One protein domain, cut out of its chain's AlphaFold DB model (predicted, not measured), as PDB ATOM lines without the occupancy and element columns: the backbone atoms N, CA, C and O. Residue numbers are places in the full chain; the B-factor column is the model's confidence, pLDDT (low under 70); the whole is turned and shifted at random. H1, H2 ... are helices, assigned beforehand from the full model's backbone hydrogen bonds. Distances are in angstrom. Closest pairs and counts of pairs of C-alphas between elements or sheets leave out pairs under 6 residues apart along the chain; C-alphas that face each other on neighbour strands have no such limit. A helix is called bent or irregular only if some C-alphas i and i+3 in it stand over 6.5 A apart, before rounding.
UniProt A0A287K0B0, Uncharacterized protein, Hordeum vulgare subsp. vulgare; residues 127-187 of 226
ATOM      1  N   GLY A 127     177.465 151.469 145.366       59.22
ATOM      2  CA  GLY A 127     177.768 152.119 146.653       59.22
ATOM      3  C   GLY A 127     176.601 152.142 147.649       59.22
ATOM      4  O   GLY A 127     176.804 151.935 148.841       59.22
ATOM      5  N   GLY A 128     175.367 152.344 147.168       62.84
ATOM      6  CA  GLY A 128     174.170 152.394 148.020       62.84
ATOM      7  C   GLY A 128     173.832 151.043 148.652       62.84
ATOM      8  O   GLY A 128     173.575 150.978 149.849       62.84
ATOM      9  N   ALA A 129     173.952 149.953 147.885       66.12
ATOM     10  CA  ALA A 129     173.696 148.605 148.389       66.12
ATOM     11  C   ALA A 129     174.694 148.181 149.484       66.12
ATOM     12  O   ALA A 129     174.303 147.539 150.454       66.12
ATOM     13  N   LEU A 130     175.970 148.576 149.378       67.19
ATOM     14  CA  LEU A 130     176.979 148.307 150.413       67.19
ATOM     15  C   LEU A 130     176.695 149.085 151.706       67.19
ATOM     16  O   LEU A 130     176.819 148.531 152.801       67.19
ATOM     17  N   VAL A 131     176.259 150.345 151.587       74.38
ATOM     18  CA  VAL A 131     175.822 151.154 152.737       74.38
ATOM     19  C   VAL A 131     174.564 150.555 153.369       74.38
ATOM     20  O   VAL A 131     174.498 150.451 154.592       74.38
ATOM     21  N   ASP A 132     173.606 150.078 152.574       76.25
ATOM     22  CA  ASP A 132     172.390 149.432 153.077       76.25
ATOM     23  C   ASP A 132     172.689 148.119 153.820       76.25
ATOM     24  O   ASP A 132     172.102 147.861 154.876       76.25
ATOM     25  N   VAL A 133     173.651 147.322 153.339       78.19
ATOM     26  CA  VAL A 133     174.136 146.122 154.043       78.19
ATOM     27  C   VAL A 133     174.823 146.503 155.358       78.19
ATOM     28  O   VAL A 133     174.520 145.910 156.397       78.19
ATOM     29  N   GLY A 134     175.673 147.534 155.359       82.00
ATOM     30  CA  GLY A 134     176.295 148.061 156.580       82.00
ATOM     31  C   GLY A 134     175.265 148.562 157.600       82.00
ATOM     32  O   GLY A 134     175.337 148.230 158.786       82.00
ATOM     33  N   MET A 135     174.238 149.274 157.136       83.81
ATOM     34  CA  MET A 135     173.143 149.760 157.977       83.81
ATOM     35  C   MET A 135     172.245 148.627 158.488       83.81
ATOM     36  O   MET A 135     171.739 148.708 159.612       83.81
ATOM     37  N   ALA A 136     172.063 147.552 157.718       80.81
ATOM     38  CA  ALA A 136     171.342 146.362 158.159       80.81
ATOM     39  C   ALA A 136     172.109 145.607 159.254       80.81
ATOM     40  O   ALA A 136     171.513 145.248 160.272       80.81
ATOM     41  N   VAL A 137     173.425 145.433 159.095       87.50
ATOM     42  CA  VAL A 137     174.292 144.814 160.114       87.50
ATOM     43  C   VAL A 137     174.330 145.660 161.384       87.50
ATOM     44  O   VAL A 137     174.230 145.108 162.477       87.50
ATOM     45  N   LEU A 138     174.394 146.989 161.272       89.81
ATOM     46  CA  LEU A 138     174.358 147.876 162.435       89.81
ATOM     47  C   LEU A 138     173.023 147.774 163.184       89.81
ATOM     48  O   LEU A 138     173.004 147.559 164.394       89.81
ATOM     49  N   ARG A 139     171.892 147.867 162.470       86.69
ATOM     50  CA  ARG A 139     170.556 147.705 163.074       86.69
ATOM     51  C   ARG A 139     170.379 146.318 163.691       86.69
ATOM     52  O   ARG A 139     169.694 146.203 164.704       86.69
ATOM     53  N   ARG A 140     170.984 145.285 163.099       87.06
ATOM     54  CA  ARG A 140     171.011 143.922 163.636       87.06
ATOM     55  C   ARG A 140     171.817 143.853 164.930       87.06
ATOM     56  O   ARG A 140     171.250 143.444 165.931       87.06
ATOM     57  N   ARG A 141     173.058 144.349 164.946       86.81
ATOM     58  CA  ARG A 141     173.908 144.364 166.147       86.81
ATOM     59  C   ARG A 141     173.269 145.161 167.279       86.81
ATOM     60  O   ARG A 141     173.165 144.643 168.373       86.81
ATOM     61  N   ILE A 142     172.720 146.349 167.011       85.44
ATOM     62  CA  ILE A 142     172.003 147.139 168.030       85.44
ATOM     63  C   ILE A 142     170.825 146.353 168.623       85.44
ATOM     64  O   ILE A 142     170.576 146.430 169.823       85.44
ATOM     65  N   ARG A 143     170.089 145.594 167.800       79.44
ATOM     66  CA  ARG A 143     168.990 144.746 168.282       79.44
ATOM     67  C   ARG A 143     169.498 143.541 169.065       79.44
ATOM     68  O   ARG A 143     168.903 143.225 170.083       79.44
ATOM     69  N   GLU A 144     170.572 142.901 168.619       77.94
ATOM     70  CA  GLU A 144     171.210 141.776 169.311       77.94
ATOM     71  C   GLU A 144     171.751 142.210 170.678       77.94
ATOM     72  O   GLU A 144     171.417 141.585 171.680       77.94
ATOM     73  N   THR A 145     172.476 143.331 170.750       78.38
ATOM     74  CA  THR A 145     172.965 143.898 172.014       78.38
ATOM     75  C   THR A 145     171.807 144.315 172.919       78.38
ATOM     76  O   THR A 145     171.805 143.960 174.091       78.38
ATOM     77  N   ARG A 146     170.755 144.962 172.386       67.44
ATOM     78  CA  ARG A 146     169.560 145.300 173.185       67.44
ATOM     79  C   ARG A 146     168.810 144.077 173.711       67.44
ATOM     80  O   ARG A 146     168.254 144.138 174.799       67.44
ATOM     81  N   MET A 147     168.749 142.994 172.940       61.06
ATOM     82  CA  MET A 147     168.106 141.743 173.364       61.06
ATOM     83  C   MET A 147     168.963 141.002 174.404       61.06
ATOM     84  O   MET A 147     168.421 140.350 175.299       61.06
ATOM     85  N   ALA A 148     170.292 141.125 174.318       63.44
ATOM     86  CA  ALA A 148     171.226 140.601 175.311       63.44
ATOM     87  C   ALA A 148     171.155 141.386 176.633       63.44
ATOM     88  O   ALA A 148     171.131 140.779 177.697       63.44
ATOM     89  N   GLU A 149     171.009 142.713 176.578       60.56
ATOM     90  CA  GLU A 149     170.797 143.563 177.761       60.56
ATOM     91  C   GLU A 149     169.484 143.239 178.493       60.56
ATOM     92  O   GLU A 149     169.411 143.344 179.714       60.56
ATOM     93  N   THR A 150     168.443 142.809 177.768       60.38
ATOM     94  CA  THR A 150     167.173 142.386 178.384       60.38
ATOM     95  C   THR A 150     167.213 140.990 179.010       60.38
ATOM     96  O   THR A 150     166.309 140.666 179.773       60.38
ATOM     97  N   ASN A 151     168.241 140.182 178.727       58.66
ATOM     98  CA  ASN A 151     168.466 138.859 179.331       58.66
ATOM     99  C   ASN A 151     169.372 138.939 180.573       58.66
ATOM    100  O   ASN A 151     170.216 138.078 180.809       58.66
ATOM    101  N   TYR A 152     169.212 139.987 181.376       57.25
ATOM    102  CA  TYR A 152     169.863 140.088 182.678       57.25
ATOM    103  C   TYR A 152     169.088 139.232 183.697       57.25
ATOM    104  O   TYR A 152     168.285 139.739 184.483       57.25
ATOM    105  N   GLU A 153     169.266 137.909 183.646       58.78
ATOM    106  CA  GLU A 153     168.763 137.024 184.700       58.78
ATOM    107  C   GLU A 153     169.596 137.224 185.970       58.78
ATOM    108  O   GLU A 153     170.817 137.054 185.978       58.78
ATOM    109  N   ALA A 154     168.928 137.620 187.056       58.81
ATOM    110  CA  ALA A 154     169.559 137.745 188.361       58.81
ATOM    111  C   ALA A 154     170.126 136.374 188.795       58.81
ATOM    112  O   ALA A 154     169.428 135.366 188.640       58.81
ATOM    113  N   PRO A 155     171.351 136.310 189.354       65.62
ATOM    114  CA  PRO A 155     171.990 135.055 189.740       65.62
ATOM    115  C   PRO A 155     171.061 134.171 190.583       65.62
ATOM    116  O   PRO A 155     170.410 134.642 191.520       65.62
ATOM    117  N   ALA A 156     171.000 132.874 190.264       64.38
ATOM    118  CA  ALA A 156     170.005 131.958 190.832       64.38
ATOM    119  C   ALA A 156     170.016 131.904 192.376       64.38
ATOM    120  O   ALA A 156     168.962 131.697 192.978       64.38
ATOM    121  N   GLY A 157     171.168 132.169 193.005       75.94
ATOM    122  CA  GLY A 157     171.358 132.168 194.461       75.94
ATOM    123  C   GLY A 157     170.879 133.412 195.222       75.94
ATOM    124  O   GLY A 157     171.060 133.458 196.433       75.94
ATOM    125  N   TRP A 158     170.304 134.422 194.559       75.94
ATOM    126  CA  TRP A 158     169.826 135.643 195.230       75.94
ATOM    127  C   TRP A 158     168.445 135.459 195.866       75.94
ATOM    128  O   TRP A 158     167.605 134.710 195.348       75.94
ATOM    129  N   ALA A 159     168.190 136.172 196.965       77.88
ATOM    130  CA  ALA A 159     166.909 136.108 197.663       77.88
ATOM    131  C   ALA A 159     165.777 136.725 196.815       77.88
ATOM    132  O   ALA A 159     165.991 137.659 196.040       77.88
ATOM    133  N   ASP A 160     164.541 136.236 196.967       78.50
ATOM    134  CA  ASP A 160     163.400 136.679 196.142       78.50
ATOM    135  C   ASP A 160     163.103 138.182 196.262       78.50
ATOM    136  O   ASP A 160     162.605 138.813 195.324       78.50
ATOM    137  N   TRP A 161     163.437 138.780 197.408       80.69
ATOM    138  CA  TRP A 161     163.309 140.219 197.609       80.69
ATOM    139  C   TRP A 161     164.383 141.002 196.837       80.69
ATOM    140  O   TRP A 161     164.055 142.018 196.231       80.69
ATOM    141  N   GLU A 162     165.621 140.508 196.756       78.12
ATOM    142  CA  GLU A 162     166.712 141.131 195.985       78.12
ATOM    143  C   GLU A 162     166.410 141.087 194.485       78.12
ATOM    144  O   GLU A 162     166.550 142.086 193.774       78.12
ATOM    145  N   LYS A 163     165.875 139.954 194.013       77.94
ATOM    146  CA  LYS A 163     165.429 139.767 192.624       77.94
ATOM    147  C   LYS A 163     164.333 140.759 192.218       77.94
ATOM    148  O   LYS A 163     164.292 141.188 191.067       77.94
ATOM    149  N   ARG A 164     163.463 141.169 193.152       78.06
ATOM    150  CA  ARG A 164     162.385 142.140 192.885       78.06
ATOM    151  C   ARG A 164     162.906 143.568 192.669       78.06
ATOM    152  O   ARG A 164     162.308 144.302 191.885       78.06
ATOM    153  N   TYR A 165     163.996 143.957 193.330       74.19
ATOM    154  CA  TYR A 165     164.594 145.295 193.192       74.19
ATOM    155  C   TYR A 165     165.659 145.381 192.093       74.19
ATOM    156  O   TYR A 165     165.940 146.470 191.593       74.19
ATOM    157  N   TYR A 166     166.186 144.238 191.658       74.31
ATOM    158  CA  TYR A 166     167.167 144.132 190.584       74.31
ATOM    159  C   TYR A 166     166.817 144.890 189.285       74.31
ATOM    160  O   TYR A 166     167.652 145.667 188.821       74.31
ATOM    161  N   PRO A 167     165.610 144.760 188.692       76.75
ATOM    162  CA  PRO A 167     165.310 145.435 187.427       76.75
ATOM    163  C   PRO A 167     165.271 146.963 187.559       76.75
ATOM    164  O   PRO A 167     165.672 147.657 186.628       76.75
ATOM    165  N   ALA A 168     164.819 147.481 188.707       77.06
ATOM    166  CA  ALA A 168     164.803 148.917 188.981       77.06
ATOM    167  C   ALA A 168     166.230 149.459 189.158       77.06
ATOM    168  O   ALA A 168     166.591 150.475 188.571       77.06
ATOM    169  N   TYR A 169     167.075 148.721 189.881       76.06
ATOM    170  CA  TYR A 169     168.483 149.070 190.042       76.06
ATOM    171  C   TYR A 169     169.226 149.109 188.700       76.06
ATOM    172  O   TYR A 169     169.894 150.093 188.391       76.06
ATOM    173  N   VAL A 170     169.069 148.077 187.864       77.62
ATOM    174  CA  VAL A 170     169.712 148.020 186.541       77.62
ATOM    175  C   VAL A 170     169.240 149.172 185.649       77.62
ATOM    176  O   VAL A 170     170.064 149.783 184.966       77.62
ATOM    177  N   SER A 171     167.948 149.523 185.678       78.12
ATOM    178  CA  SER A 171     167.446 150.664 184.902       78.12
ATOM    179  C   SER A 171     168.006 152.001 185.379       78.12
ATOM    180  O   SER A 171     168.355 152.840 184.547       78.12
ATOM    181  N   ASP A 172     168.132 152.189 186.692       77.50
ATOM    182  CA  ASP A 172     168.624 153.437 187.275       77.50
ATOM    183  C   ASP A 172     170.129 153.605 187.024       77.50
ATOM    184  O   ASP A 172     170.573 154.679 186.613       77.50
ATOM    185  N   VAL A 173     170.914 152.532 187.171       78.50
ATOM    186  CA  VAL A 173     172.355 152.530 186.870       78.50
ATOM    187  C   VAL A 173     172.606 152.760 185.383       78.50
ATOM    188  O   VAL A 173     173.469 153.565 185.030       78.50
ATOM    189  N   ALA A 174     171.842 152.116 184.497       76.44
ATOM    190  CA  ALA A 174     171.962 152.335 183.057       76.44
ATOM    191  C   ALA A 174     171.585 153.774 182.662       76.44
ATOM    192  O   ALA A 174     172.250 154.378 181.816       76.44
ATOM    193  N   ALA A 175     170.557 154.351 183.291       74.44
ATOM    194  CA  ALA A 175     170.176 155.746 183.080       74.44
ATOM    195  C   ALA A 175     171.266 156.714 183.564       74.44
ATOM    196  O   ALA A 175     171.617 157.651 182.841       74.44
ATOM    197  N   LEU A 176     171.843 156.463 184.742       75.69
ATOM    198  CA  LEU A 176     172.942 157.255 185.293       75.69
ATOM    199  C   LEU A 176     174.190 157.170 184.402       75.69
ATOM    200  O   LEU A 176     174.787 158.195 184.079       75.69
ATOM    201  N   ALA A 177     174.554 155.968 183.955       78.94
ATOM    202  CA  ALA A 177     175.677 155.747 183.049       78.94
ATOM    203  C   ALA A 177     175.454 156.444 181.697       78.94
ATOM    204  O   ALA A 177     176.361 157.096 181.185       78.94
ATOM    205  N   GLY A 178     174.237 156.385 181.149       76.31
ATOM    206  CA  GLY A 178     173.869 157.109 179.931       76.31
ATOM    207  C   GLY A 178     173.961 158.628 180.096       76.31
ATOM    208  O   GLY A 178     174.487 159.310 179.217       76.31
ATOM    209  N   ALA A 179     173.519 159.162 181.236       71.44
ATOM    210  CA  ALA A 179     173.652 160.581 181.559       71.44
ATOM    211  C   ALA A 179     175.122 160.998 181.712       71.44
ATOM    212  O   ALA A 179     175.526 162.025 181.167       71.44
ATOM    213  N   LEU A 180     175.938 160.177 182.381       73.69
ATOM    214  CA  LEU A 180     177.379 160.391 182.518       73.69
ATOM    215  C   LEU A 180     178.068 160.387 181.148       73.69
ATOM    216  O   LEU A 180     178.885 161.258 180.863       73.69
ATOM    217  N   GLN A 181     177.703 159.446 180.278       74.50
ATOM    218  CA  GLN A 181     178.246 159.341 178.929       74.50
ATOM    219  C   GLN A 181     177.855 160.544 178.063       74.50
ATOM    220  O   GLN A 181     178.694 161.082 177.344       74.50
ATOM    221  N   LEU A 182     176.611 161.020 178.159       71.81
ATOM    222  CA  LEU A 182     176.167 162.243 177.484       71.81
ATOM    223  C   LEU A 182     176.885 163.487 178.024       71.81
ATOM    224  O   LEU A 182     177.281 164.346 177.237       71.81
ATOM    225  N   LEU A 183     177.122 163.562 179.338       66.88
ATOM    226  CA  LEU A 183     177.953 164.608 179.938       66.88
ATOM    227  C   LEU A 183     179.384 164.552 179.396       66.88
ATOM    228  O   LEU A 183     179.925 165.585 179.010       66.88
ATOM    229  N   ALA A 184     179.992 163.369 179.341       65.12
ATOM    230  CA  ALA A 184     181.359 163.189 178.860       65.12
ATOM    231  C   ALA A 184     181.505 163.551 177.373       65.12
ATOM    232  O   ALA A 184     182.520 164.114 176.976       65.12
ATOM    233  N   MET A 185     180.480 163.276 176.562       73.38
ATOM    234  CA  MET A 185     180.468 163.621 175.137       73.38
ATOM    235  C   MET A 185     180.129 165.099 174.878       73.38
ATOM    236  O   MET A 185     180.498 165.633 173.836       73.38
ATOM    237  N   GLY A 186     179.418 165.762 175.800       63.91
ATOM    238  CA  GLY A 186     178.901 167.123 175.614       63.91
ATOM    239  C   GLY A 186     179.592 168.230 176.417       63.91
ATOM    240  O   GLY A 186     179.368 169.407 176.134       63.91
ATOM    241  N   THR A 187     180.412 167.903 177.420       56.91
ATOM    242  CA  THR A 187     181.025 168.891 178.327       56.91
ATOM    243  C   THR A 187     182.549 168.893 178.240       56.91
ATOM    244  O   THR A 187     183.176 167.894 177.897       56.91
TER     245      THR A 187
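What this domain is: This is residues 127 to 187 of the 226 residues of an uncharacterized protein of Hordeum vulgare subsp. vulgare (UniProt A0A287K0B0). Two long helices, H1 then H2, make an open V, with an extended link, residues 150 to 159, at its narrow end. Much of both arms stands free, residues 127 to 148 of H1 and 171 to 186 of H2. The printed part has 61 residues, of which 50 are in the two named helices; there is no named strand, and the class is all helix. The whole is extended and flat, with a radius of gyration of the C-alphas of 17.2 A and spans of 54 by 33 by 12 A.

How they stand to each other: Start with H1, residues 127 to 149, where every O i to N i+4 pair is within hydrogen-bond range. A short link of 10 residues leads to H2, residues 160 to 186, with 21 of 23 such pairs within range. H1 and H2 are apart. H2 is irregular, with C-alphas 164 and 167 7.0 A apart, and has a kink of 32 degrees near residue 168.

Where its parts are: Find C-alpha 127 at (177.768, 152.119, 146.653); H1 runs 33.0 A from there to C-alpha 149. H2 runs 39.9 A to C-alpha 186 at (178.901, 167.123, 175.614).

The domain as a whole: The C-alphas farthest apart, of Gly 127 and Ala 159, are 54.6 A apart. The printed part has no cut. Look for pLDDT under 70 at residues 127 to 130, 146 to 156, 183 to 184 and 186 to 187.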